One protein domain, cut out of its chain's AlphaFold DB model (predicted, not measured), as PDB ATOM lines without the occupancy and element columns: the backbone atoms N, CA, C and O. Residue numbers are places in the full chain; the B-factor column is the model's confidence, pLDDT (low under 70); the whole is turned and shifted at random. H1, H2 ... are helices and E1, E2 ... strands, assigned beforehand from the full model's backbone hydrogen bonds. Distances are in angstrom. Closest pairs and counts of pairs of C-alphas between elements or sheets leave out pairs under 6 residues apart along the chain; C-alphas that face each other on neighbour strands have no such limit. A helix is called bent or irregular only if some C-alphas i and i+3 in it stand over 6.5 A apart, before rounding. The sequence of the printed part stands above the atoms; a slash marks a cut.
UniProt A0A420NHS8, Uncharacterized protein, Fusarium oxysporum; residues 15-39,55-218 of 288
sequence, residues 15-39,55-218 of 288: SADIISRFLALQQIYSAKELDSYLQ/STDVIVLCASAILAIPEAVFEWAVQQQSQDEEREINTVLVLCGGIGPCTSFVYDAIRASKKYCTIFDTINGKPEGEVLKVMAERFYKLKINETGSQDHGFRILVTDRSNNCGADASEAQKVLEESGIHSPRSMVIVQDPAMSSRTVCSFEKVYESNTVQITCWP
ATOM      1  N   SER A  15      96.933 -18.567  97.837       66.44
ATOM      2  CA  SER A  15      96.432 -17.196  97.656       66.44
ATOM      3  C   SER A  15      94.952 -17.156  97.249       66.44
ATOM      4  O   SER A  15      94.167 -16.372  97.788       66.44
ATOM      5  N   ALA A  16      94.545 -18.022  96.321       63.78
ATOM      6  CA  ALA A  16      93.153 -18.148  95.908       63.78
ATOM      7  C   ALA A  16      92.279 -18.691  97.049       63.78
ATOM      8  O   ALA A  16      91.184 -18.174  97.254       63.78
ATOM      9  N   ASP A  17      92.782 -19.638  97.847       64.56
ATOM     10  CA  ASP A  17      92.097 -20.127  99.047       64.56
ATOM     11  C   ASP A  17      91.858 -18.999 100.064       64.56
ATOM     12  O   ASP A  17      90.741 -18.817 100.549       64.56
ATOM     13  N   ILE A  18      92.862 -18.158 100.335       68.50
ATOM     14  CA  ILE A  18      92.724 -17.013 101.252       68.50
ATOM     15  C   ILE A  18      91.612 -16.052 100.795       68.50
ATOM     16  O   ILE A  18      90.788 -15.629 101.612       68.50
ATOM     17  N   ILE A  19      91.554 -15.720  99.502       67.69
ATOM     18  CA  ILE A  19      90.526 -14.818  98.955       67.69
ATOM     19  C   ILE A  19      89.148 -15.483  98.964       67.69
ATOM     20  O   ILE A  19      88.176 -14.860  99.397       67.69
ATOM     21  N   SER A  20      89.052 -16.748  98.550       63.72
ATOM     22  CA  SER A  20      87.808 -17.522  98.599       63.72
ATOM     23  C   SER A  20      87.262 -17.607 100.021       63.72
ATOM     24  O   SER A  20      86.089 -17.315 100.247       63.72
ATOM     25  N   ARG A  21      88.114 -17.902 101.007       64.31
ATOM     26  CA  ARG A  21      87.748 -17.926 102.429       64.31
ATOM     27  C   ARG A  21      87.323 -16.558 102.942       64.31
ATOM     28  O   ARG A  21      86.388 -16.477 103.733       64.31
ATOM     29  N   PHE A  22      87.979 -15.482 102.510       69.44
ATOM     30  CA  PHE A  22      87.574 -14.130 102.881       69.44
ATOM     31  C   PHE A  22      86.172 -13.804 102.362       69.44
ATOM     32  O   PHE A  22      85.318 -13.401 103.152       69.44
ATOM     33  N   LEU A  23      85.911 -14.033 101.072       65.75
ATOM     34  CA  LEU A  23      84.603 -13.785 100.461       65.75
ATOM     35  C   LEU A  23      83.507 -14.675 101.062       65.75
ATOM     36  O   LEU A  23      82.405 -14.191 101.303       65.75
ATOM     37  N   ALA A  24      83.818 -15.936 101.376       60.59
ATOM     38  CA  ALA A  24      82.902 -16.869 102.038       60.59
ATOM     39  C   ALA A  24      82.387 -16.357 103.392       60.59
ATOM     40  O   ALA A  24      81.286 -16.707 103.816       60.59
ATOM     41  N   LEU A  25      83.195 -15.558 104.093       60.72
ATOM     42  CA  LEU A  25      82.871 -15.019 105.413       60.72
ATOM     43  C   LEU A  25      82.146 -13.668 105.351       60.72
ATOM     44  O   LEU A  25      81.608 -13.230 106.371       60.72
ATOM     45  N   GLN A  26      82.116 -13.008 104.190       66.12
ATOM     46  CA  GLN A  26      81.390 -11.753 104.019       66.12
ATOM     47  C   GLN A  26      79.930 -12.029 103.643       66.12
ATOM     48  O   GLN A  26      79.630 -12.649 102.629       66.12
ATOM     49  N   GLN A  27      79.002 -11.526 104.456       57.78
ATOM     50  CA  GLN A  27      77.558 -11.591 104.200       57.78
ATOM     51  C   GLN A  27      77.144 -10.455 103.258       57.78
ATOM     52  O   GLN A  27      76.569  -9.454 103.680       57.78
ATOM     53  N   ILE A  28      77.538 -10.580 101.992       70.56
ATOM     54  CA  ILE A  28      77.355  -9.548 100.956       70.56
ATOM     55  C   ILE A  28      76.058  -9.695 100.154       70.56
ATOM     56  O   ILE A  28      75.746  -8.801  99.372       70.56
ATOM     57  N   TYR A  29      75.305 -10.780 100.361       79.62
ATOM     58  CA  TYR A  29      74.033 -11.043  99.690       79.62
ATOM     59  C   TYR A  29      72.985 -11.575 100.665       79.62
ATOM     60  O   TYR A  29      73.320 -12.215 101.660       79.62
ATOM     61  N   SER A  30      71.711 -11.328 100.366       84.62
ATOM     62  CA  SER A  30      70.576 -11.732 101.198       84.62
ATOM     63  C   SER A  30      69.385 -12.233 100.378       84.62
ATOM     64  O   SER A  30      69.178 -11.824  99.233       84.62
ATOM     65  N   ALA A  31      68.537 -13.063 100.995       87.56
ATOM     66  CA  ALA A  31      67.290 -13.533 100.381       87.56
ATOM     67  C   ALA A  31      66.381 -12.391  99.907       87.56
ATOM     68  O   ALA A  31      65.727 -12.502  98.875       87.56
ATOM     69  N   LYS A  32      66.361 -11.268 100.639       86.75
ATOM     70  CA  LYS A  32      65.552 -10.092 100.295       86.75
ATOM     71  C   LYS A  32      66.024  -9.422  99.004       86.75
ATOM     72  O   LYS A  32      65.199  -8.929  98.235       86.75
ATOM     73  N   GLU A  33      67.334  -9.369  98.773       85.31
ATOM     74  CA  GLU A  33      67.896  -8.816  97.536       85.31
ATOM     75  C   GLU A  33      67.591  -9.717  96.342       85.31
ATOM     76  O   GLU A  33      67.215  -9.206  95.287       85.31
ATOM     77  N   LEU A  34      67.693 -11.040  96.519       89.00
ATOM     78  CA  LEU A  34      67.278 -12.005  95.503       89.00
ATOM     79  C   LEU A  34      65.779 -11.868  95.195       89.00
ATOM     80  O   LEU A  34      65.415 -11.712  94.035       89.00
ATOM     81  N   ASP A  35      64.916 -11.839  96.210       90.06
ATOM     82  CA  ASP A  35      63.467 -11.676  96.041       90.06
ATOM     83  C   ASP A  35      63.114 -10.374  95.300       90.06
ATOM     84  O   ASP A  35      62.385 -10.381  94.308       90.06
ATOM     85  N   SER A  36      63.717  -9.256  95.715       87.50
ATOM     86  CA  SER A  36      63.533  -7.955  95.058       87.50
ATOM     87  C   SER A  36      63.980  -7.990  93.594       87.50
ATOM     88  O   SER A  36      63.338  -7.388  92.728       87.50
ATOM     89  N   TYR A  37      65.075  -8.701  93.309       88.12
ATOM     90  CA  TYR A  37      65.572  -8.907  91.956       88.12
ATOM     91  C   TYR A  37      64.582  -9.722  91.114       88.12
ATOM     92  O   TYR A  37      64.192  -9.265  90.037       88.12
ATOM     93  N   LEU A  38      64.106 -10.864  91.616       88.44
ATOM     94  CA  LEU A  38      63.134 -11.718  90.926       88.44
ATOM     95  C   LEU A  38      61.819 -10.973  90.641       88.44
ATOM     96  O   LEU A  38      61.341 -10.974  89.507       88.44
ATOM     97  N   GLN A  39      61.289 -10.232  91.618       86.12
ATOM     98  CA  GLN A  39      60.086  -9.405  91.446       86.12
ATOM     99  C   GLN A  39      60.282  -8.261  90.442       86.12
ATOM    100  O   GLN A  39      59.337  -7.840  89.771       86.12
ATOM    101  N   SER A  55      53.528 -20.898  82.896       71.69
ATOM    102  CA  SER A  55      54.896 -20.951  82.408       71.69
ATOM    103  C   SER A  55      55.880 -20.972  83.578       71.69
ATOM    104  O   SER A  55      55.780 -20.125  84.467       71.69
ATOM    105  N   THR A  56      56.822 -21.915  83.570       80.06
ATOM    106  CA  THR A  56      57.762 -22.127  84.679       80.06
ATOM    107  C   THR A  56      58.921 -21.135  84.641       80.06
ATOM    108  O   THR A  56      59.607 -21.027  83.622       80.06
ATOM    109  N   ASP A  57      59.177 -20.448  85.753       91.06
ATOM    110  CA  ASP A  57      60.432 -19.723  85.968       91.06
ATOM    111  C   ASP A  57      61.481 -20.660  86.564       91.06
ATOM    112  O   ASP A  57      61.182 -21.493  87.418       91.06
ATOM    113  N   VAL A  58      62.729 -20.533  86.129       94.25
ATOM    114  CA  VAL A  58      63.827 -21.366  86.620       94.25
ATOM    115  C   VAL A  58      64.882 -20.494  87.277       94.25
ATOM    116  O   VAL A  58      65.274 -19.452  86.759       94.25
ATOM    117  N   ILE A  59      65.385 -20.946  88.415       96.44
ATOM    118  CA  ILE A  59      66.557 -20.384  89.076       96.44
ATOM    119  C   ILE A  59      67.616 -21.473  89.068       96.44
ATOM    120  O   ILE A  59      67.377 -22.562  89.574       96.44
ATOM    121  N   VAL A  60      68.784 -21.200  88.498       96.69
ATOM    122  CA  VAL A  60      69.901 -22.147  88.490       96.69
ATOM    123  C   VAL A  60      70.954 -21.651  89.463       96.69
ATOM    124  O   VAL A  60      71.637 -20.679  89.171       96.69
ATOM    125  N   LEU A  61      71.087 -22.304  90.613       96.88
ATOM    126  CA  LEU A  61      72.135 -22.022  91.586       96.88
ATOM    127  C   LEU A  61      73.376 -22.844  91.263       96.88
ATOM    128  O   LEU A  61      73.426 -24.034  91.556       96.88
ATOM    129  N   CYS A  62      74.386 -22.195  90.696       93.38
ATOM    130  CA  CYS A  62      75.717 -22.764  90.569       93.38
ATOM    131  C   CYS A  62      76.439 -22.722  91.919       93.38
ATOM    132  O   CYS A  62      76.329 -21.740  92.661       93.38
ATOM    133  N   ALA A  63      77.194 -23.772  92.240       90.69
ATOM    134  CA  ALA A  63      78.003 -23.759  93.448       90.69
ATOM    135  C   ALA A  63      79.059 -22.651  93.404       90.69
ATOM    136  O   ALA A  63      79.617 -22.309  92.363       90.69
ATOM    137  N   SER A  64      79.306 -22.089  94.580       88.12
ATOM    138  CA  SER A  64      80.099 -20.886  94.765       88.12
ATOM    139  C   SER A  64      80.882 -21.000  96.067       88.12
ATOM    140  O   SER A  64      80.369 -21.492  97.078       88.12
ATOM    141  N   ALA A  65      82.128 -20.528  96.050       85.81
ATOM    142  CA  ALA A  65      82.922 -20.375  97.269       85.81
ATOM    143  C   ALA A  65      82.458 -19.164  98.104       85.81
ATOM    144  O   ALA A  65      82.733 -19.084  99.299       85.81
ATOM    145  N   ILE A  66      81.713 -18.233  97.503       85.94
ATOM    146  CA  ILE A  66      81.072 -17.104  98.177       85.94
ATOM    147  C   ILE A  66      79.773 -17.602  98.814       85.94
ATOM    148  O   ILE A  66      78.683 -17.408  98.281       85.94
ATOM    149  N   LEU A  67      79.881 -18.249  99.978       88.38
ATOM    150  CA  LEU A  67      78.759 -18.948 100.619       88.38
ATOM    151  C   LEU A  67      77.518 -18.072 100.859       88.38
ATOM    152  O   LEU A  67      76.412 -18.601 100.853       88.38
ATOM    153  N   ALA A  68      77.660 -16.749 100.976       86.38
ATOM    154  CA  ALA A  68      76.520 -15.832 101.053       86.38
ATOM    155  C   ALA A  68      75.544 -15.953  99.856       86.38
ATOM    156  O   ALA A  68      74.353 -15.695 100.010       86.38
ATOM    157  N   ILE A  69      76.019 -16.373  98.676       91.06
ATOM    158  CA  ILE A  69      75.184 -16.599  97.486       91.06
ATOM    159  C   ILE A  69      74.226 -17.786  97.693       91.06
ATOM    160  O   ILE A  69      73.013 -17.560  97.677       91.06
ATOM    161  N   PRO A  70      74.699 -19.035  97.908       94.81
ATOM    162  CA  PRO A  70      73.798 -20.153  98.168       94.81
ATOM    163  C   PRO A  70      72.971 -19.943  99.442       94.81
ATOM    164  O   PRO A  70      71.811 -20.334  99.470       94.81
ATOM    165  N   GLU A  71      73.504 -19.264 100.465       94.25
ATOM    166  CA  GLU A  71      72.733 -18.910 101.664       94.25
ATOM    167  C   GLU A  71      71.511 -18.048 101.355       94.25
ATOM    168  O   GLU A  71      70.408 -18.392 101.781       94.25
ATOM    169  N   ALA A  72      71.685 -16.976 100.580       92.81
ATOM    170  CA  ALA A  72      70.588 -16.113 100.160       92.81
ATOM    171  C   ALA A  72      69.520 -16.888  99.373       92.81
ATOM    172  O   ALA A  72      68.325 -16.682  99.588       92.81
ATOM    173  N   VAL A  73      69.938 -17.807  98.496       96.31
ATOM    174  CA  VAL A  73      69.012 -18.647  97.723       96.31
ATOM    175  C   VAL A  73      68.264 -19.625  98.620       96.31
ATOM    176  O   VAL A  73      67.058 -19.785  98.461       96.31
ATOM    177  N   PHE A  74      68.938 -20.267  99.575       96.38
ATOM    178  CA  PHE A  74      68.288 -21.219 100.473       96.38
ATOM    179  C   PHE A  74      67.319 -20.534 101.434       96.38
ATOM    180  O   PHE A  74      66.211 -21.024 101.631       96.38
ATOM    181  N   GLU A  75      67.687 -19.381 101.988       94.56
ATOM    182  CA  GLU A  75      66.786 -18.568 102.810       94.56
ATOM    183  C   GLU A  75      65.556 -18.109 102.020       94.56
ATOM    184  O   GLU A  75      64.439 -18.158 102.537       94.56
ATOM    185  N   TRP A  76      65.746 -17.713 100.759       93.94
ATOM    186  CA  TRP A  76      64.646 -17.390  99.853       93.94
ATOM    187  C   TRP A  76      63.769 -18.618  99.565       93.94
ATOM    188  O   TRP A  76      62.547 -18.530  99.661       93.94
ATOM    189  N   ALA A  77      64.369 -19.778  99.288       92.81
ATOM    190  CA  ALA A  77      63.653 -21.022  99.004       92.81
ATOM    191  C   ALA A  77      62.826 -21.509 100.206       92.81
ATOM    192  O   ALA A  77      61.711 -21.992 100.021       92.81
ATOM    193  N   VAL A  78      63.318 -21.326 101.439       91.94
ATOM    194  CA  VAL A  78      62.554 -21.633 102.664       91.94
ATOM    195  C   VAL A  78      61.290 -20.783 102.730       91.94
ATOM    196  O   VAL A  78      60.228 -21.291 103.086       91.94
ATOM    197  N   GLN A  79      61.384 -19.502 102.363       88.69
ATOM    198  CA  GLN A  79      60.221 -18.615 102.316       88.69
ATOM    199  C   GLN A  79      59.216 -19.077 101.261       88.69
ATOM    200  O   GLN A  79      58.025 -19.054 101.546       88.69
ATOM    201  N   GLN A  80      59.680 -19.551 100.096       85.31
ATOM    202  CA  GLN A  80      58.793 -20.075  99.048       85.31
ATOM    203  C   GLN A  80      58.075 -21.361  99.482       85.31
ATOM    204  O   GLN A  80      56.871 -21.467  99.287       85.31
ATOM    205  N   GLN A  81      58.775 -22.305 100.125       80.44
ATOM    206  CA  GLN A  81      58.168 -23.552 100.626       80.44
ATOM    207  C   GLN A  81      57.230 -23.346 101.829       80.44
ATOM    208  O   GLN A  81      56.486 -24.258 102.174       80.44
ATOM    209  N   SER A  82      57.280 -22.180 102.482       76.88
ATOM    210  CA  SER A  82      56.467 -21.869 103.668       76.88
ATOM    211  C   SER A  82      55.259 -20.965 103.379       76.88
ATOM    212  O   SER A  82      54.551 -20.618 104.323       76.88
ATOM    213  N   GLN A  83      55.049 -20.509 102.137       66.38
ATOM    214  CA  GLN A  83      53.912 -19.637 101.801       66.38
ATOM    215  C   GLN A  83      52.611 -20.441 101.630       66.38
ATOM    216  O   GLN A  83      52.630 -21.529 101.065       66.38
ATOM    217  N   ASP A  84      51.499 -19.876 102.123       53.69
ATOM    218  CA  ASP A  84      50.141 -20.441 102.068       53.69
ATOM    219  C   ASP A  84      49.623 -20.666 100.632       53.69
ATOM    220  O   ASP A  84      50.006 -19.970  99.689       53.69
ATOM    221  N   GLU A  85      48.670 -21.600 100.522       53.69
ATOM    222  CA  GLU A  85      48.042 -22.183  99.317       53.69
ATOM    223  C   GLU A  85      47.507 -21.195  98.252       53.69
ATOM    224  O   GLU A  85      47.162 -21.618  97.151       53.69
ATOM    225  N   GLU A  86      47.428 -19.893  98.536       53.12
ATOM    226  CA  GLU A  86      46.791 -18.901  97.655       53.12
ATOM    227  C   GLU A  86      47.676 -18.414  96.492       53.12
ATOM    228  O   GLU A  86      47.163 -17.821  95.540       53.12
ATOM    229  N   ARG A  87      48.996 -18.648  96.529       56.25
ATOM    230  CA  ARG A  87      49.905 -18.307  95.420       56.25
ATOM    231  C   ARG A  87      50.356 -19.563  94.680       56.25
ATOM    232  O   ARG A  87      51.236 -20.273  95.153       56.25
ATOM    233  N   GLU A  88      49.827 -19.790  93.477       60.78
ATOM    234  CA  GLU A  88      50.439 -20.722  92.519       60.78
ATOM    235  C   GLU A  88      51.810 -20.169  92.087       60.78
ATOM    236  O   GLU A  88      51.909 -19.300  91.218       60.78
ATOM    237  N   ILE A  89      52.888 -20.649  92.708       72.44
ATOM    238  CA  ILE A  89      54.258 -20.326  92.303       72.44
ATOM    239  C   ILE A  89      54.710 -21.424  91.351       72.44
ATOM    240  O   ILE A  89      54.966 -22.523  91.799       72.44
ATOM    241  N   ASN A  90      54.869 -21.160  90.055       84.44
ATOM    242  CA  ASN A  90      55.456 -22.140  89.130       84.44
ATOM    243  C   ASN A  90      56.953 -21.859  88.934       84.44
ATOM    244  O   ASN A  90      57.371 -21.359  87.887       84.44
ATOM    245  N   THR A  91      57.751 -22.146  89.964       89.38
ATOM    246  CA  THR A  91      59.194 -21.864  89.967       89.38
ATOM    247  C   THR A  91      59.996 -23.117  90.283       89.38
ATOM    248  O   THR A  91      59.659 -23.881  91.183       89.38
ATOM    249  N   VAL A  92      61.101 -23.322  89.573       93.00
ATOM    250  CA  VAL A  92      62.004 -24.451  89.805       93.00
ATOM    251  C   VAL A  92      63.399 -23.956  90.137       93.00
ATOM    252  O   VAL A  92      64.007 -23.220  89.366       93.00
ATOM    253  N   LEU A  93      63.915 -24.377  91.288       95.81
ATOM    254  CA  LEU A  93      65.298 -24.164  91.690       95.81
ATOM    255  C   LEU A  93      66.136 -25.378  91.278       95.81
ATOM    256  O   LEU A  93      65.873 -26.494  91.710       95.81
ATOM    257  N   VAL A  94      67.170 -25.168  90.475       96.50
ATOM    258  CA  VAL A  94      68.139 -26.192  90.082       96.50
ATOM    259  C   VAL A  94      69.441 -25.943  90.836       96.50
ATOM    260  O   VAL A  94      70.079 -24.913  90.639       96.50
ATOM    261  N   LEU A  95      69.842 -26.878  91.696       96.38
ATOM    262  CA  LEU A  95      71.154 -26.886  92.345       96.38
ATOM    263  C   LEU A  95      72.159 -27.515  91.384       96.38
ATOM    264  O   LEU A  95      72.037 -28.692  91.056       96.38
ATOM    265  N   CYS A  96      73.119 -26.729  90.909       93.12
ATOM    266  CA  CYS A  96      73.944 -27.071  89.763       93.12
ATOM    267  C   CYS A  96      75.433 -27.113  90.106       93.12
ATOM    268  O   CYS A  96      75.983 -26.165  90.670       93.12
ATOM    269  N   GLY A  97      76.088 -28.188  89.673       89.31
ATOM    270  CA  GLY A  97      77.542 -28.297  89.602       89.31
ATOM    271  C   GLY A  97      78.003 -29.737  89.791       89.31
ATOM    272  O   GLY A  97      77.458 -30.464  90.616       89.31
ATOM    273  N   GLY A  98      79.020 -30.178  89.061       86.81
ATOM    274  CA  GLY A  98      79.640 -31.475  89.309       86.81
ATOM    275  C   GLY A  98      81.013 -31.334  89.961       86.81
ATOM    276  O   GLY A  98      81.137 -30.692  90.999       86.81
ATOM    277  N   ILE A  99      82.045 -31.968  89.405       85.31
ATOM    278  CA  ILE A  99      83.421 -31.839  89.909       85.31
ATOM    279  C   ILE A  99      84.252 -31.117  88.856       85.31
ATOM    280  O   ILE A  99      84.400 -31.595  87.730       85.31
ATOM    281  N   GLY A 100      84.822 -29.979  89.234       82.06
ATOM    282  CA  GLY A 100      85.595 -29.130  88.345       82.06
ATOM    283  C   GLY A 100      86.696 -28.344  89.060       82.06
ATOM    284  O   GLY A 100      86.948 -28.531  90.251       82.06
ATOM    285  N   PRO A 101      87.364 -27.429  88.337       74.06
ATOM    286  CA  PRO A 101      88.473 -26.640  88.877       74.06
ATOM    287  C   PRO A 101      88.092 -25.753  90.068       74.06
ATOM    288  O   PRO A 101      88.971 -25.310  90.799       74.06
ATOM    289  N   CYS A 102      86.798 -25.468  90.247       77.69
ATOM    290  CA  CYS A 102      86.301 -24.614  91.321       77.69
ATOM    291  C   CYS A 102      85.888 -25.385  92.584       77.69
ATOM    292  O   CYS A 102      85.700 -24.771  93.634       77.69
ATOM    293  N   THR A 103      85.816 -26.718  92.516       84.94
ATOM    294  CA  THR A 103      85.271 -27.552  93.593       84.94
ATOM    295  C   THR A 103      86.105 -27.478  94.869       84.94
ATOM    296  O   THR A 103      85.548 -27.443  95.965       84.94
ATOM    297  N   SER A 104      87.436 -27.375  94.753       83.69
ATOM    298  CA  SER A 104      88.315 -27.196  95.917       83.69
ATOM    299  C   SER A 104      88.007 -25.902  96.673       83.69
ATOM    300  O   SER A 104      87.901 -25.932  97.893       83.69
ATOM    301  N   PHE A 105      87.739 -24.796  95.972       83.44
ATOM    302  CA  PHE A 105      87.404 -23.528  96.627       83.44
ATOM    303  C   PHE A 105      86.082 -23.603  97.398       83.44
ATOM    304  O   PHE A 105      85.962 -23.025  98.477       83.44
ATOM    305  N   VAL A 106      85.092 -24.344  96.884       88.50
ATOM    306  CA  VAL A 106      83.827 -24.595  97.596       88.50
ATOM    307  C   VAL A 106      84.082 -25.421  98.862       88.50
ATOM    308  O   VAL A 106      83.578 -25.096  99.940       88.50
ATOM    309  N   TYR A 107      84.899 -26.470  98.760       88.62
ATOM    310  CA  TYR A 107      85.291 -27.309  99.896       88.62
ATOM    311  C   TYR A 107      86.022 -26.517 100.980       88.62
ATOM    312  O   TYR A 107      85.714 -26.664 102.167       88.62
ATOM    313  N   ASP A 108      86.959 -25.663 100.583       83.75
ATOM    314  CA  ASP A 108      87.749 -24.867 101.511       83.75
ATOM    315  C   ASP A 108      86.899 -23.789 102.191       83.75
ATOM    316  O   ASP A 108      86.972 -23.627 103.415       83.75
ATOM    317  N   ALA A 109      85.990 -23.146 101.448       83.94
ATOM    318  CA  ALA A 109      84.998 -22.232 102.005       83.94
ATOM    319  C   ALA A 109      84.116 -22.919 103.063       83.94
ATOM    320  O   ALA A 109      83.907 -22.380 104.155       83.94
ATOM    321  N   ILE A 110      83.638 -24.138 102.791       89.06
ATOM    322  CA  ILE A 110      82.830 -24.911 103.745       89.06
ATOM    323  C   ILE A 110      83.641 -25.296 104.980       89.06
ATOM    324  O   ILE A 110      83.148 -25.146 106.100       89.06
ATOM    325  N   ARG A 111      84.890 -25.742 104.805       87.00
ATOM    326  CA  ARG A 111      85.778 -26.085 105.924       87.00
ATOM    327  C   ARG A 111      86.073 -24.870 106.807       87.00
ATOM    328  O   ARG A 111      86.127 -25.002 108.028       87.00
ATOM    329  N   ALA A 112      86.234 -23.693 106.203       79.75
ATOM    330  CA  ALA A 112      86.474 -22.441 106.911       79.75
ATOM    331  C   ALA A 112      85.214 -21.870 107.590       79.75
ATOM    332  O   ALA A 112      85.320 -21.093 108.544       79.75
ATOM    333  N   SER A 113      84.017 -22.242 107.130       82.44
ATOM    334  CA  SER A 113      82.759 -21.750 107.686       82.44
ATOM    335  C   SER A 113      82.438 -22.382 109.040       82.44
ATOM    336  O   SER A 113      82.269 -23.591 109.156       82.44
ATOM    337  N   LYS A 114      82.211 -21.549 110.065       85.50
ATOM    338  CA  LYS A 114      81.728 -22.015 111.382       85.50
ATOM    339  C   LYS A 114      80.372 -22.722 111.311       85.50
ATOM    340  O   LYS A 114      80.080 -23.554 112.162       85.50
ATOM    341  N   LYS A 115      79.538 -22.354 110.336       89.31
ATOM    342  CA  LYS A 115      78.203 -22.925 110.145       89.31
ATOM    343  C   LYS A 115      78.295 -24.273 109.435       89.31
ATOM    344  O   LYS A 115      77.698 -25.238 109.900       89.31
ATOM    345  N   TYR A 116      79.078 -24.353 108.359       93.06
ATOM    346  CA  TYR A 116      79.083 -25.515 107.467       93.06
ATOM    347  C   TYR A 116      80.206 -26.518 107.712       93.06
ATOM    348  O   TYR A 116      80.095 -27.637 107.228       93.06
ATOM    349  N   CYS A 117      81.245 -26.208 108.490       90.88
ATOM    350  CA  CYS A 117      82.383 -27.122 108.659       90.88
ATOM    351  C   CYS A 117      81.981 -28.539 109.110       90.88
ATOM    352  O   CYS A 117      82.625 -29.516 108.736       90.88
ATOM    353  N   THR A 118      80.872 -28.671 109.842       94.56
ATOM    354  CA  THR A 118      80.340 -29.949 110.341       94.56
ATOM    355  C   THR A 118      79.862 -30.917 109.254       94.56
ATOM    356  O   THR A 118      79.738 -32.109 109.529       94.56
ATOM    357  N   ILE A 119      79.594 -30.455 108.024       93.69
ATOM    358  CA  ILE A 119      79.198 -31.346 106.918       93.69
ATOM    359  C   ILE A 119      80.376 -31.802 106.070       93.69
ATOM    360  O   ILE A 119      80.162 -32.628 105.185       93.69
ATOM    361  N   PHE A 120      81.587 -31.292 106.321       92.81
ATOM    362  CA  PHE A 120      82.728 -31.477 105.428       92.81
ATOM    363  C   PHE A 120      82.999 -32.959 105.120       92.81
ATOM    364  O   PHE A 120      83.067 -33.348 103.957       92.81
ATOM    365  N   ASP A 121      83.015 -33.810 106.147       92.88
ATOM    366  CA  ASP A 121      83.245 -35.252 105.988       92.88
ATOM    367  C   ASP A 121      82.162 -35.950 105.150       92.88
ATOM    368  O   ASP A 121      82.408 -36.985 104.541       92.88
ATOM    369  N   THR A 122      80.949 -35.387 105.095       92.44
ATOM    370  CA  THR A 122      79.855 -35.906 104.256       92.44
ATOM    371  C   THR A 122      80.007 -35.497 102.791       92.44
ATOM    372  O   THR A 122      79.571 -36.236 101.909       92.44
ATOM    373  N   ILE A 123      80.552 -34.310 102.525       92.81
ATOM    374  CA  ILE A 123      80.579 -33.712 101.183       92.81
ATOM    375  C   ILE A 123      81.918 -33.880 100.460       92.81
ATOM    376  O   ILE A 123      81.995 -33.629  99.262       92.81
ATOM    377  N   ASN A 124      82.976 -34.277 101.166       92.25
ATOM    378  CA  ASN A 124      84.301 -34.407 100.577       92.25
ATOM    379  C   ASN A 124      84.297 -35.423  99.421       92.25
ATOM    380  O   ASN A 124      83.856 -36.561  99.583       92.25
ATOM    381  N   GLY A 125      84.786 -35.004  98.253       91.00
ATOM    382  CA  GLY A 125      84.775 -35.806  97.027       91.00
ATOM    383  C   GLY A 125      83.407 -35.916  96.345       91.00
ATOM    384  O   GLY A 125      83.291 -36.644  95.359       91.00
ATOM    385  N   LYS A 126      82.373 -35.220  96.841       93.94
ATOM    386  CA  LYS A 126      81.065 -35.151  96.187       93.94
ATOM    387  C   LYS A 126      80.983 -34.012  95.171       93.94
ATOM    388  O   LYS A 126      81.598 -32.966  95.388       93.94
ATOM    389  N   PRO A 127      80.180 -34.167  94.110       94.25
ATOM    390  CA  PRO A 127      79.941 -33.084  93.171       94.25
ATOM    391  C   PRO A 127      79.269 -31.873  93.838       94.25
ATOM    392  O   PRO A 127      78.540 -32.006  94.819       94.25
ATOM    393  N   GLU A 128      79.520 -30.687  93.300       94.31
ATOM    394  CA  GLU A 128      79.077 -29.385  93.803       94.31
ATOM    395  C   GLU A 128      77.556 -29.283  94.039       94.31
ATOM    396  O   GLU A 128      77.123 -28.765  95.068       94.31
ATOM    397  N   GLY A 129      76.729 -29.848  93.161       94.38
ATOM    398  CA  GLY A 129      75.274 -29.914  93.309       94.38
ATOM    399  C   GLY A 129      74.849 -30.756  94.513       94.38
ATOM    400  O   GLY A 129      73.938 -30.377  95.249       94.38
ATOM    401  N   GLU A 130      75.567 -31.845  94.799       94.81
ATOM    402  CA  GLU A 130      75.367 -32.645  96.013       94.81
ATOM    403  C   GLU A 130      75.851 -31.906  97.268       94.81
ATOM    404  O   GLU A 130      75.257 -32.050  98.339       94.81
ATOM    405  N   VAL A 131      76.887 -31.068  97.162       95.75
ATOM    406  CA  VAL A 131      77.289 -30.174  98.258       95.75
ATOM    407  C   VAL A 131      76.161 -29.198  98.597       95.75
ATOM    408  O   VAL A 131      75.749 -29.116  99.757       95.75
ATOM    409  N   LEU A 132      75.626 -28.506  97.585       96.81
ATOM    410  CA  LEU A 132      74.502 -27.578  97.736       96.81
ATOM    411  C   LEU A 132      73.273 -28.276  98.323       96.81
ATOM    412  O   LEU A 132      72.648 -27.753  99.243       96.81
ATOM    413  N   LYS A 133      72.965 -29.485  97.846       96.31
ATOM    414  CA  LYS A 133      71.879 -30.317  98.366       96.31
ATOM    415  C   LYS A 133      72.042 -30.608  99.859       96.31
ATOM    416  O   LYS A 133      71.123 -30.361 100.635       96.31
ATOM    417  N   VAL A 134      73.223 -31.062 100.289       96.38
ATOM    418  CA  VAL A 134      73.491 -31.344 101.710       96.38
ATOM    419  C   VAL A 134      73.381 -30.074 102.558       96.38
ATOM    420  O   VAL A 134      72.865 -30.135 103.678       96.38
ATOM    421  N   MET A 135      73.832 -28.920 102.050       96.50
ATOM    422  CA  MET A 135      73.657 -27.632 102.733       96.50
ATOM    423  C   MET A 135      72.170 -27.290 102.912       96.50
ATOM    424  O   MET A 135      71.728 -27.016 104.032       96.50
ATOM    425  N   ALA A 136      71.402 -27.354 101.827       96.00
ATOM    426  CA  ALA A 136      69.972 -27.072 101.788       96.00
ATOM    427  C   ALA A 136      69.164 -27.985 102.733       96.00
ATOM    428  O   ALA A 136      68.399 -27.499 103.569       96.00
ATOM    429  N   GLU A 137      69.384 -29.298 102.692       94.94
ATOM    430  CA  GLU A 137      68.671 -30.257 103.546       94.94
ATOM    431  C   GLU A 137      69.042 -30.092 105.027       94.94
ATOM    432  O   GLU A 137      68.175 -30.026 105.905       94.94
ATOM    433  N   ARG A 138      70.342 -30.016 105.350       95.56
ATOM    434  CA  ARG A 138      70.787 -30.061 106.754       95.56
ATOM    435  C   ARG A 138      70.523 -28.763 107.502       95.56
ATOM    436  O   ARG A 138      70.083 -28.832 108.657       95.56
ATOM    437  N   PHE A 139      70.764 -27.617 106.868       95.88
ATOM    438  CA  PHE A 139      70.704 -26.309 107.529       95.88
ATOM    439  C   PHE A 139      69.407 -25.557 107.276       95.88
ATOM    440  O   PHE A 139      68.983 -24.806 108.150       95.88
ATOM    441  N   TYR A 140      68.771 -25.782 106.127       94.81
ATOM    442  CA  TYR A 140      67.577 -25.044 105.718       94.81
ATOM    443  C   TYR A 140      66.309 -25.896 105.707       94.81
ATOM    444  O   TYR A 140      65.221 -25.348 105.586       94.81
ATOM    445  N   LYS A 141      66.431 -27.218 105.903       93.62
ATOM    446  CA  LYS A 141      65.303 -28.170 105.905       93.62
ATOM    447  C   LYS A 141      64.500 -28.140 104.603       93.62
ATOM    448  O   LYS A 141      63.322 -28.482 104.601       93.62
ATOM    449  N   LEU A 142      65.158 -27.746 103.514       91.06
ATOM    450  CA  LEU A 142      64.558 -27.727 102.191       91.06
ATOM    451  C   LEU A 142      64.289 -29.155 101.731       91.06
ATOM    452  O   LEU A 142      65.130 -30.043 101.887       91.06
ATOM    453  N   LYS A 143      63.113 -29.346 101.146       88.25
ATOM    454  CA  LYS A 143      62.687 -30.614 100.558       88.25
ATOM    455  C   LYS A 143      63.123 -30.661  99.104       88.25
ATOM    456  O   LYS A 143      62.654 -29.859  98.298       88.25
ATOM    457  N   ILE A 144      64.050 -31.559  98.789       85.75
ATOM    458  CA  ILE A 144      64.680 -31.663  97.469       85.75
ATOM    459  C   ILE A 144      64.180 -32.920  96.771       85.75
ATOM    460  O   ILE A 144      64.144 -33.985  97.381       85.75
ATOM    461  N   ASN A 145      63.819 -32.801  95.491       70.75
ATOM    462  CA  ASN A 145      63.238 -33.879  94.684       70.75
ATOM    463  C   ASN A 145      61.960 -34.512  95.276       70.75
ATOM    464  O   ASN A 145      61.534 -35.575  94.817       70.75
ATOM    465  N   GLU A 146      61.333 -33.888  96.277       64.81
ATOM    466  CA  GLU A 146      59.972 -34.248  96.660       64.81
ATOM    467  C   GLU A 146      59.050 -33.793  95.517       64.81
ATOM    468  O   GLU A 146      59.175 -32.683  95.009       64.81
ATOM    469  N   THR A 147      58.231 -34.725  95.026       52.75
ATOM    470  CA  THR A 147      57.162 -34.510  94.038       52.75
ATOM    471  C   THR A 147      55.857 -34.899  94.720       52.75
ATOM    472  O   THR A 147      55.233 -35.919  94.424       52.75
ATOM    473  N   GLY A 148      55.510 -34.148  95.759       50.25
ATOM    474  CA  GLY A 148      54.261 -34.324  96.484       50.25
ATOM    475  C   GLY A 148      53.168 -33.453  95.876       50.25
ATOM    476  O   GLY A 148      53.430 -32.375  95.354       50.25
ATOM    477  N   SER A 149      51.899 -33.843  96.029       47.41
ATOM    478  CA  SER A 149      50.729 -33.005  95.689       47.41
ATOM    479  C   SER A 149      50.619 -31.702  96.517       47.41
ATOM    480  O   SER A 149      49.567 -31.077  96.525       47.41
ATOM    481  N   GLN A 150      51.675 -31.335  97.246       50.47
ATOM    482  CA  GLN A 150      51.778 -30.260  98.234       50.47
ATOM    483  C   GLN A 150      52.956 -29.313  97.932       50.47
ATOM    484  O   GLN A 150      53.283 -28.475  98.756       50.47
ATOM    485  N   ASP A 151      53.625 -29.429  96.779       55.38
ATOM    486  CA  ASP A 151      54.810 -28.601  96.492       55.38
ATOM    487  C   ASP A 151      54.464 -27.154  96.095       55.38
ATOM    488  O   ASP A 151      55.358 -26.382  95.765       55.38
ATOM    489  N   HIS A 152      53.176 -26.777  96.093       63.78
ATOM    490  CA  HIS A 152      52.662 -25.433  95.763       63.78
ATOM    491  C   HIS A 152      53.272 -24.821  94.477       63.78
ATOM    492  O   HIS A 152      53.331 -23.605  94.306       63.78
ATOM    493  N   GLY A 153      53.735 -25.696  93.570       74.00
ATOM    494  CA  GLY A 153      54.431 -25.391  92.319       74.00
ATOM    495  C   GLY A 153      55.930 -25.039  92.434       74.00
ATOM    496  O   GLY A 153      56.583 -24.870  91.399       74.00
ATOM    497  N   PHE A 154      56.512 -24.997  93.641       86.69
ATOM    498  CA  PHE A 154      57.945 -24.784  93.864       86.69
ATOM    499  C   PHE A 154      58.712 -26.106  94.000       86.69
ATOM    500  O   PHE A 154      58.578 -26.826  94.988       86.69
ATOM    501  N   ARG A 155      59.570 -26.415  93.021       88.69
ATOM    502  CA  ARG A 155      60.371 -27.656  93.002       88.69
ATOM    503  C   ARG A 155      61.859 -27.360  93.110       88.69
ATOM    504  O   ARG A 155      62.338 -26.381  92.541       88.69
ATOM    505  N   ILE A 156      62.597 -28.243  93.781       93.06
ATOM    506  CA  ILE A 156      64.061 -28.191  93.840       93.06
ATOM    507  C   ILE A 156      64.633 -29.441  93.170       93.06
ATOM    508  O   ILE A 156      64.343 -30.554  93.605       93.06
ATOM    509  N   LEU A 157      65.446 -29.236  92.135       94.12
ATOM    510  CA  LEU A 157      66.144 -30.261  91.358       94.12
ATOM    511  C   LEU A 157      67.656 -30.171  91.594       94.12
ATOM    512  O   LEU A 157      68.164 -29.129  92.012       94.12
ATOM    513  N   VAL A 158      68.389 -31.244  91.295       94.06
ATOM    514  CA  VAL A 158      69.853 -31.305  91.452       94.06
ATOM    515  C   VAL A 158      70.503 -31.813  90.171       94.06
ATOM    516  O   VAL A 158      70.052 -32.807  89.605       94.06
ATOM    517  N   THR A 159      71.582 -31.156  89.741       90.69
ATOM    518  CA  THR A 159      72.482 -31.637  88.687       90.69
ATOM    519  C   THR A 159      73.892 -31.791  89.260       90.69
ATOM    520  O   THR A 159      74.435 -30.870  89.867       90.69
ATOM    521  N   ASP A 160      74.487 -32.975  89.096       84.06
ATOM    522  CA  ASP A 160      75.739 -33.368  89.762       84.06
ATOM    523  C   ASP A 160      76.804 -33.931  88.797       84.06
ATOM    524  O   ASP A 160      77.871 -34.383  89.217       84.06
ATOM    525  N   ARG A 161      76.534 -33.894  87.486       79.31
ATOM    526  CA  ARG A 161      77.371 -34.519  86.444       79.31
ATOM    527  C   ARG A 161      78.256 -33.555  85.651       79.31
ATOM    528  O   ARG A 161      79.040 -34.008  84.819       79.31
ATOM    529  N   SER A 162      78.146 -32.246  85.864       68.38
ATOM    530  CA  SER A 162      78.891 -31.260  85.076       68.38
ATOM    531  C   SER A 162      80.365 -31.154  85.496       68.38
ATOM    532  O   SER A 162      80.729 -31.328  86.649       68.38
ATOM    533  N   ASN A 163      81.268 -30.875  84.558       60.25
ATOM    534  CA  ASN A 163      82.702 -30.708  84.860       60.25
ATOM    535  C   ASN A 163      83.265 -29.338  84.438       60.25
ATOM    536  O   ASN A 163      84.462 -29.086  84.574       60.25
ATOM    537  N   ASN A 164      82.412 -28.455  83.907       58.69
ATOM    538  CA  ASN A 164      82.697 -27.067  83.541       58.69
ATOM    539  C   ASN A 164      81.378 -26.296  83.298       58.69
ATOM    540  O   ASN A 164      80.321 -26.911  83.181       58.69
ATOM    541  N   CYS A 165      81.444 -24.970  83.115       57.41
ATOM    542  CA  CYS A 165      80.245 -24.133  82.936       57.41
ATOM    543  C   CYS A 165      79.446 -24.364  81.650       57.41
ATOM    544  O   CYS A 165      78.251 -24.088  81.627       57.41
ATOM    545  N   GLY A 166      80.071 -24.881  80.592       59.03
ATOM    546  CA  GLY A 166      79.337 -25.337  79.411       59.03
ATOM    547  C   GLY A 166      78.518 -26.594  79.714       59.03
ATOM    548  O   GLY A 166      77.363 -26.694  79.311       59.03
ATOM    549  N   ALA A 167      79.098 -27.521  80.479       74.00
ATOM    550  CA  ALA A 167      78.420 -28.729  80.935       74.00
ATOM    551  C   ALA A 167      77.316 -28.430  81.966       74.00
ATOM    552  O   ALA A 167      76.307 -29.126  81.965       74.00
ATOM    553  N   ASP A 168      77.470 -27.389  82.796       81.88
ATOM    554  CA  ASP A 168      76.427 -26.927  83.730       81.88
ATOM    555  C   ASP A 168      75.122 -26.601  82.988       81.88
ATOM    556  O   ASP A 168      74.050 -27.048  83.390       81.88
ATOM    557  N   ALA A 169      75.216 -25.872  81.872       86.81
ATOM    558  CA  ALA A 169      74.052 -25.471  81.085       86.81
ATOM    559  C   ALA A 169      73.322 -26.665  80.451       86.81
ATOM    560  O   ALA A 169      72.101 -26.778  80.570       86.81
ATOM    561  N   SER A 170      74.061 -27.578  79.813       89.56
ATOM    562  CA  SER A 170      73.471 -28.756  79.165       89.56
ATOM    563  C   SER A 170      72.923 -29.778  80.167       89.56
ATOM    564  O   SER A 170      71.849 -30.333  79.939       89.56
ATOM    565  N   GLU A 171      73.599 -30.017  81.297       91.44
ATOM    566  CA  GLU A 171      73.067 -30.916  82.332       91.44
ATOM    567  C   GLU A 171      71.846 -30.306  83.035       91.44
ATOM    568  O   GLU A 171      70.887 -31.027  83.311       91.44
ATOM    569  N   ALA A 172      71.829 -28.986  83.274       91.94
ATOM    570  CA  ALA A 172      70.651 -28.302  83.807       91.94
ATOM    571  C   ALA A 172      69.446 -28.420  82.863       91.94
ATOM    572  O   ALA A 172      68.357 -28.755  83.324       91.94
ATOM    573  N   GLN A 173      69.633 -28.210  81.553       93.44
ATOM    574  CA  GLN A 173      68.580 -28.433  80.554       93.44
ATOM    575  C   GLN A 173      68.052 -29.868  80.611       93.44
ATOM    576  O   GLN A 173      66.847 -30.074  80.707       93.44
ATOM    577  N   LYS A 174      68.946 -30.859  80.629       91.81
ATOM    578  CA  LYS A 174      68.561 -32.270  80.680       91.81
ATOM    579  C   LYS A 174      67.705 -32.602  81.907       91.81
ATOM    580  O   LYS A 174      66.675 -33.253  81.770       91.81
ATOM    581  N   VAL A 175      68.093 -32.136  83.095       91.94
ATOM    582  CA  VAL A 175      67.332 -32.382  84.334       91.94
ATOM    583  C   VAL A 175      65.977 -31.663  84.330       91.94
ATOM    584  O   VAL A 175      64.988 -32.207  84.830       91.94
ATOM    585  N   LEU A 176      65.900 -30.466  83.739       92.00
ATOM    586  CA  LEU A 176      64.636 -29.752  83.539       92.00
ATOM    587  C   LEU A 176      63.703 -30.525  82.595       92.00
ATOM    588  O   LEU A 176      62.541 -30.744  82.937       92.00
ATOM    589  N   GLU A 177      64.214 -31.007  81.460       92.00
ATOM    590  CA  GLU A 177      63.454 -31.804  80.488       92.00
ATOM    591  C   GLU A 177      62.979 -33.140  81.076       92.00
ATOM    592  O   GLU A 177      61.813 -33.499  80.914       92.00
ATOM    593  N   GLU A 178      63.837 -33.844  81.821       89.62
ATOM    594  CA  GLU A 178      63.483 -35.072  82.553       89.62
ATOM    595  C   GLU A 178      62.376 -34.826  83.598       89.62
ATOM    596  O   GLU A 178      61.611 -35.733  83.924       89.62
ATOM    597  N   SER A 179      62.243 -33.582  84.074       87.62
ATOM    598  CA  SER A 179      61.210 -33.133  85.020       87.62
ATOM    599  C   SER A 179      59.977 -32.504  84.342       87.62
ATOM    600  O   SER A 179      59.140 -31.891  85.018       87.62
ATOM    601  N   GLY A 180      59.866 -32.636  83.013       88.25
ATOM    602  CA  GLY A 180      58.747 -32.151  82.199       88.25
ATOM    603  C   GLY A 180      58.787 -30.657  81.854       88.25
ATOM    604  O   GLY A 180      57.775 -30.102  81.430       88.25
ATOM    605  N   ILE A 181      59.923 -29.982  82.050       88.94
ATOM    606  CA  ILE A 181      60.095 -28.542  81.802       88.94
ATOM    607  C   ILE A 181      60.910 -28.360  80.520       88.94
ATOM    608  O   ILE A 181      62.134 -28.285  80.549       88.94
ATOM    609  N   HIS A 182      60.223 -28.283  79.380       86.38
ATOM    610  CA  HIS A 182      60.872 -28.173  78.063       86.38
ATOM    611  C   HIS A 182      61.049 -26.727  77.577       86.38
ATOM    612  O   HIS A 182      61.953 -26.433  76.798       86.38
ATOM    613  N   SER A 183      60.190 -25.818  78.041       85.81
ATOM    614  CA  SER A 183      60.166 -24.418  77.606       85.81
ATOM    615  C   SER A 183      59.996 -23.499  78.816       85.81
ATOM    616  O   SER A 183      58.894 -22.990  79.042       85.81
ATOM    617  N   PRO A 184      61.049 -23.316  79.637       90.31
ATOM    618  CA  PRO A 184      60.987 -22.376  80.747       90.31
ATOM    619  C   PRO A 184      60.721 -20.962  80.219       90.31
ATOM    620  O   PRO A 184      61.241 -20.559  79.180       90.31
ATOM    621  N   ARG A 185      59.923 -20.180  80.947       88.06
ATOM    622  CA  ARG A 185      59.663 -18.772  80.605       88.06
ATOM    623  C   ARG A 185      60.918 -17.931  80.763       88.06
ATOM    624  O   ARG A 185      61.224 -17.057  79.951       88.06
ATOM    625  N   SER A 186      61.602 -18.133  81.880       91.19
ATOM    626  CA  SER A 186      62.781 -17.369  82.236       91.19
ATOM    627  C   SER A 186      63.743 -18.206  83.055       91.19
ATOM    628  O   SER A 186      63.341 -19.174  83.700       91.19
ATOM    629  N   MET A 187      65.017 -17.833  82.997       94.25
ATOM    630  CA  MET A 187      66.078 -18.450  83.773       94.25
ATOM    631  C   MET A 187      66.916 -17.377  84.451       94.25
ATOM    632  O   MET A 187      67.483 -16.505  83.791       94.25
ATOM    633  N   VAL A 188      67.034 -17.468  85.770       95.44
ATOM    634  CA  VAL A 188      67.969 -16.666  86.554       95.44
ATOM    635  C   VAL A 188      69.148 -17.541  86.939       95.44
ATOM    636  O   VAL A 188      69.023 -18.456  87.748       95.44
ATOM    637  N   ILE A 189      70.303 -17.248  86.356       95.06
ATOM    638  CA  ILE A 189      71.562 -17.910  86.675       95.06
ATOM    639  C   ILE A 189      72.140 -17.263  87.931       95.06
ATOM    640  O   ILE A 189      72.587 -16.114  87.901       95.06
ATOM    641  N   VAL A 190      72.116 -18.004  89.033       94.88
ATOM    642  CA  VAL A 190      72.741 -17.622  90.290       94.88
ATOM    643  C   VAL A 190      74.165 -18.152  90.338       94.88
ATOM    644  O   VAL A 190      74.377 -19.358  90.431       94.88
ATOM    645  N   GLN A 191      75.145 -17.259  90.229       89.12
ATOM    646  CA  GLN A 191      76.547 -17.633  90.044       89.12
ATOM    647  C   GLN A 191      77.484 -16.589  90.652       89.12
ATOM    648  O   GLN A 191      77.141 -15.409  90.736       89.12
ATOM    649  N   ASP A 192      78.697 -17.014  91.005       85.06
ATOM    650  CA  ASP A 192      79.791 -16.117  91.367       85.06
ATOM    651  C   ASP A 192      79.914 -14.970  90.351       85.06
ATOM    652  O   ASP A 192      79.978 -15.233  89.144       85.06
ATOM    653  N   PRO A 193      79.996 -13.693  90.780       79.06
ATOM    654  CA  PRO A 193      80.004 -12.566  89.854       79.06
ATOM    655  C   PRO A 193      81.085 -12.712  88.780       79.06
ATOM    656  O   PRO A 193      80.774 -12.649  87.594       79.06
ATOM    657  N   ALA A 194      82.322 -13.046  89.158       73.69
ATOM    658  CA  ALA A 194      83.439 -13.271  88.229       73.69
ATOM    659  C   ALA A 194      83.182 -14.378  87.182       73.69
ATOM    660  O   ALA A 194      83.788 -14.395  86.113       73.69
ATOM    661  N   MET A 195      82.260 -15.286  87.486       78.06
ATOM    662  CA  MET A 195      81.918 -16.476  86.717       78.06
ATOM    663  C   MET A 195      80.585 -16.337  85.969       78.06
ATOM    664  O   MET A 195      80.265 -17.180  85.125       78.06
ATOM    665  N   SER A 196      79.820 -15.281  86.244       81.56
ATOM    666  CA  SER A 196      78.454 -15.085  85.756       81.56
ATOM    667  C   SER A 196      78.379 -14.927  84.236       81.56
ATOM    668  O   SER A 196      77.646 -15.672  83.596       81.56
ATOM    669  N   SER A 197      79.188 -14.051  83.624       79.44
ATOM    670  CA  SER A 197      79.118 -13.776  82.178       79.44
ATOM    671  C   SER A 197      79.363 -15.018  81.318       79.44
ATOM    672  O   SER A 197      78.616 -15.276  80.378       79.44
ATOM    673  N   ARG A 198      80.375 -15.829  81.658       80.50
ATOM    674  CA  ARG A 198      80.681 -17.061  80.907       80.50
ATOM    675  C   ARG A 198      79.622 -18.150  81.113       80.50
ATOM    676  O   ARG A 198      79.358 -18.927  80.199       80.50
ATOM    677  N   THR A 199      79.004 -18.185  82.294       86.00
ATOM    678  CA  THR A 199      77.916 -19.124  82.597       86.00
ATOM    679  C   THR A 199      76.663 -18.729  81.820       86.00
ATOM    680  O   THR A 199      76.128 -19.555  81.095       86.00
ATOM    681  N   VAL A 200      76.264 -17.453  81.853       88.19
ATOM    682  CA  VAL A 200      75.126 -16.929  81.075       88.19
ATOM    683  C   VAL A 200      75.281 -17.226  79.587       88.19
ATOM    684  O   VAL A 200      74.379 -17.820  79.012       88.19
ATOM    685  N   CYS A 201      76.440 -16.932  78.990       86.88
ATOM    686  CA  CYS A 201      76.695 -17.225  77.575       86.88
ATOM    687  C   CYS A 201      76.556 -18.725  77.245       86.88
ATOM    688  O   CYS A 201      76.092 -19.098  76.168       86.88
ATOM    689  N   SER A 202      76.914 -19.605  78.188       89.56
ATOM    690  CA  SER A 202      76.731 -21.052  78.027       89.56
ATOM    691  C   SER A 202      75.248 -21.436  78.025       89.56
ATOM    692  O   SER A 202      74.829 -22.223  77.180       89.56
ATOM    693  N   PHE A 203      74.444 -20.848  78.916       92.81
ATOM    694  CA  PHE A 203      72.991 -21.039  78.929       92.81
ATOM    695  C   PHE A 203      72.325 -20.450  77.678       92.81
ATOM    696  O   PHE A 203      71.518 -21.131  77.056       92.81
ATOM    697  N   GLU A 204      72.697 -19.243  77.251       92.06
ATOM    698  CA  GLU A 204      72.174 -18.621  76.023       92.06
ATOM    699  C   GLU A 204      72.408 -19.504  74.799       92.06
ATOM    700  O   GLU A 204      71.507 -19.684  73.989       92.06
ATOM    701  N   LYS A 205      73.588 -20.122  74.701       91.31
ATOM    702  CA  LYS A 205      73.901 -21.057  73.620       91.31
ATOM    703  C   LYS A 205      73.057 -22.334  73.672       91.31
ATOM    704  O   LYS A 205      72.652 -22.839  72.632       91.31
ATOM    705  N   VAL A 206      72.811 -22.881  74.864       91.88
ATOM    706  CA  VAL A 206      71.992 -24.095  75.039       91.88
ATOM    707  C   VAL A 206      70.520 -23.835  74.702       91.88
ATOM    708  O   VAL A 206      69.861 -24.704  74.137       91.88
ATOM    709  N   TYR A 207      70.025 -22.632  74.992       90.12
ATOM    710  CA  TYR A 207      68.643 -22.222  74.745       90.12
ATOM    711  C   TYR A 207      68.478 -21.332  73.503       90.12
ATOM    712  O   TYR A 207      67.449 -20.679  73.366       90.12
ATOM    713  N   GLU A 208      69.442 -21.318  72.575       87.62
ATOM    714  CA  GLU A 208      69.431 -20.448  71.382       87.62
ATOM    715  C   GLU A 208      68.185 -20.666  70.499       87.62
ATOM    716  O   GLU A 208      67.675 -19.737  69.874       87.62
ATOM    717  N   SER A 209      67.649 -21.892  70.482       82.69
ATOM    718  CA  SER A 209      66.425 -22.261  69.759       82.69
ATOM    719  C   SER A 209      65.119 -21.914  70.483       82.69
ATOM    720  O   SER A 209      64.040 -22.138  69.932       82.69
ATOM    721  N   ASN A 210      65.184 -21.400  71.712       79.25
ATOM    722  CA  ASN A 210      64.033 -21.173  72.576       79.25
ATOM    723  C   ASN A 210      63.934 -19.685  72.941       79.25
ATOM    724  O   ASN A 210      64.929 -18.982  73.081       79.25
ATOM    725  N   THR A 211      62.723 -19.180  73.170       81.62
ATOM    726  CA  THR A 211      62.498 -17.783  73.588       81.62
ATOM    727  C   THR A 211      62.668 -17.603  75.100       81.62
ATOM    728  O   THR A 211      61.819 -17.002  75.761       81.62
ATOM    729  N   VAL A 212      63.731 -18.173  75.673       86.94
ATOM    730  CA  VAL A 212      63.978 -18.148  77.122       86.94
ATOM    731  C   VAL A 212      64.708 -16.868  77.496       86.94
ATOM    732  O   VAL A 212      65.773 -16.561  76.970       86.94
ATOM    733  N   GLN A 213      64.152 -16.120  78.447       88.19
ATOM    734  CA  GLN A 213      64.807 -14.926  78.978       88.19
ATOM    735  C   GLN A 213      65.827 -15.320  80.044       88.19
ATOM    736  O   GLN A 213      65.432 -15.733  81.136       88.19
ATOM    737  N   ILE A 214      67.115 -15.175  79.739       91.88
ATOM    738  CA  ILE A 214      68.210 -15.556  80.635       91.88
ATOM    739  C   ILE A 214      68.814 -14.303  81.265       91.88
ATOM    740  O   ILE A 214      69.213 -13.362  80.582       91.88
ATOM    741  N   THR A 215      68.900 -14.286  82.590       91.75
ATOM    742  CA  THR A 215      69.586 -13.234  83.343       91.75
ATOM    743  C   THR A 215      70.499 -13.842  84.402       91.75
ATOM    744  O   THR A 215      70.499 -15.051  84.615       91.75
ATOM    745  N   CYS A 216      71.304 -13.017  85.076       90.31
ATOM    746  CA  CYS A 216      72.124 -13.469  86.197       90.31
ATOM    747  C   CYS A 216      71.950 -12.619  87.449       90.31
ATOM    748  O   CYS A 216      71.677 -11.414  87.383       90.31
ATOM    749  N   TRP A 217      72.170 -13.275  88.583       90.56
ATOM    750  CA  TRP A 217      72.298 -12.671  89.898       90.56
ATOM    751  C   TRP A 217      73.432 -13.370  90.668       90.56
ATOM    752  O   TRP A 217      73.590 -14.574  90.536       90.56
ATOM    753  N   PRO A 218      74.233 -12.673  91.477       84.75
ATOM    754  CA  PRO A 218      74.345 -11.224  91.575       84.75
ATOM    755  C   PRO A 218      74.857 -10.602  90.264       84.75
ATOM    756  O   PRO A 218      75.639 -11.203  89.529       84.75
TER     757      PRO A 218
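This is residues 15 to 39 and 55 to 218 of the 288 residues of an uncharacterized protein of Fusarium oxysporum (UniProt A0A420NHS8). What is the shape? A twisted parallel sheet is the core of three layers, with H2, H3 and H6 over one face and H7 and H8 over the other. H1, H4 and H5 gather off the sheet, toward the end where the strands finish. What is it made of? The printed part has 189 residues, with named elements in the order H1 H2 E1 H3 E2 H4 H5 H6 E3 H7 E4 H8 E5, class mixed. It is compact, with a radius of gyration of the C-alphas of 15.5 A and spans of 44 by 36 by 28 A.

Where are the helices? H1 is residues 15 to 25, from C-alpha 15 at (96.432, -17.196, 97.656); H2 is 31 to 39, H3 68 to 81, H4 103 to 112 and H5 117 to 123. H6 is 128 to 140, H7 165 to 178, 20.0 A long, and H8 193 to 206, 20.4 A. H5 and H8 are irregular: C-alphas 118 and 121, and 194 and 197, are 7.5 A apart. Where are the strands? E1 is 57 to 62, E2 91 to 96, E3 154 to 159, E4 186 to 190 and E5 213 to 217, ending at C-alpha 217 (72.298, -12.671, 89.898).

How do the strands pair? The order is E3 E2 E1 E4 E5, all parallel; N 93 and O 155, N 59 and O 92, N 58 and O 186, and N 187 and O 213 are each 2.8 A apart, within hydrogen-bond range. E1, H3, E2 and E4, H8, E5 are strand-helix-strand units, two parallel neighbour strands with one or more helices between, each with a right-handed crossover; E2 and E3, with H4, H5 and H6 between them, also form a strand-helix-strand unit. E3, H7, E4 is a split one, right-handed, with E2 and E1 between its strands. Which helices touch? H2 touches residues 71 to 76 of H3, closest C-alphas Ala 31 and Ala 72, 4.2 A. H7 touches H8, Ala 169 to Phe 203, C-alphas 5.0 A, at a steep tilt of 53 degrees. H1 touches H4, C-alphas of Arg 21 and Ala 109 5.1 A apart, and H4 and H5 form a helical hairpin. Are the helix backbones complete? Every O i to N i+4 pair is within hydrogen-bond range in H1, H2, H3, H4 and H6; H7 has 9 of 10, H8 8 of 10, and H5 1 of 3, beside 3 of 4 O i to N i+3 pairs.

How large is it? The C-alphas farthest apart, Ser 15 and Glu 86, are 49.7 A apart. Where is it cut? Residues 40 to 54 are not printed, and C-alphas 39 and 55 are 15.6 A apart; of the links printed whole, H6 to E3 is long. Where is confidence low? Residues 15 to 27, 83 to 88, 146 to 152 and 162 to 166 are under 70.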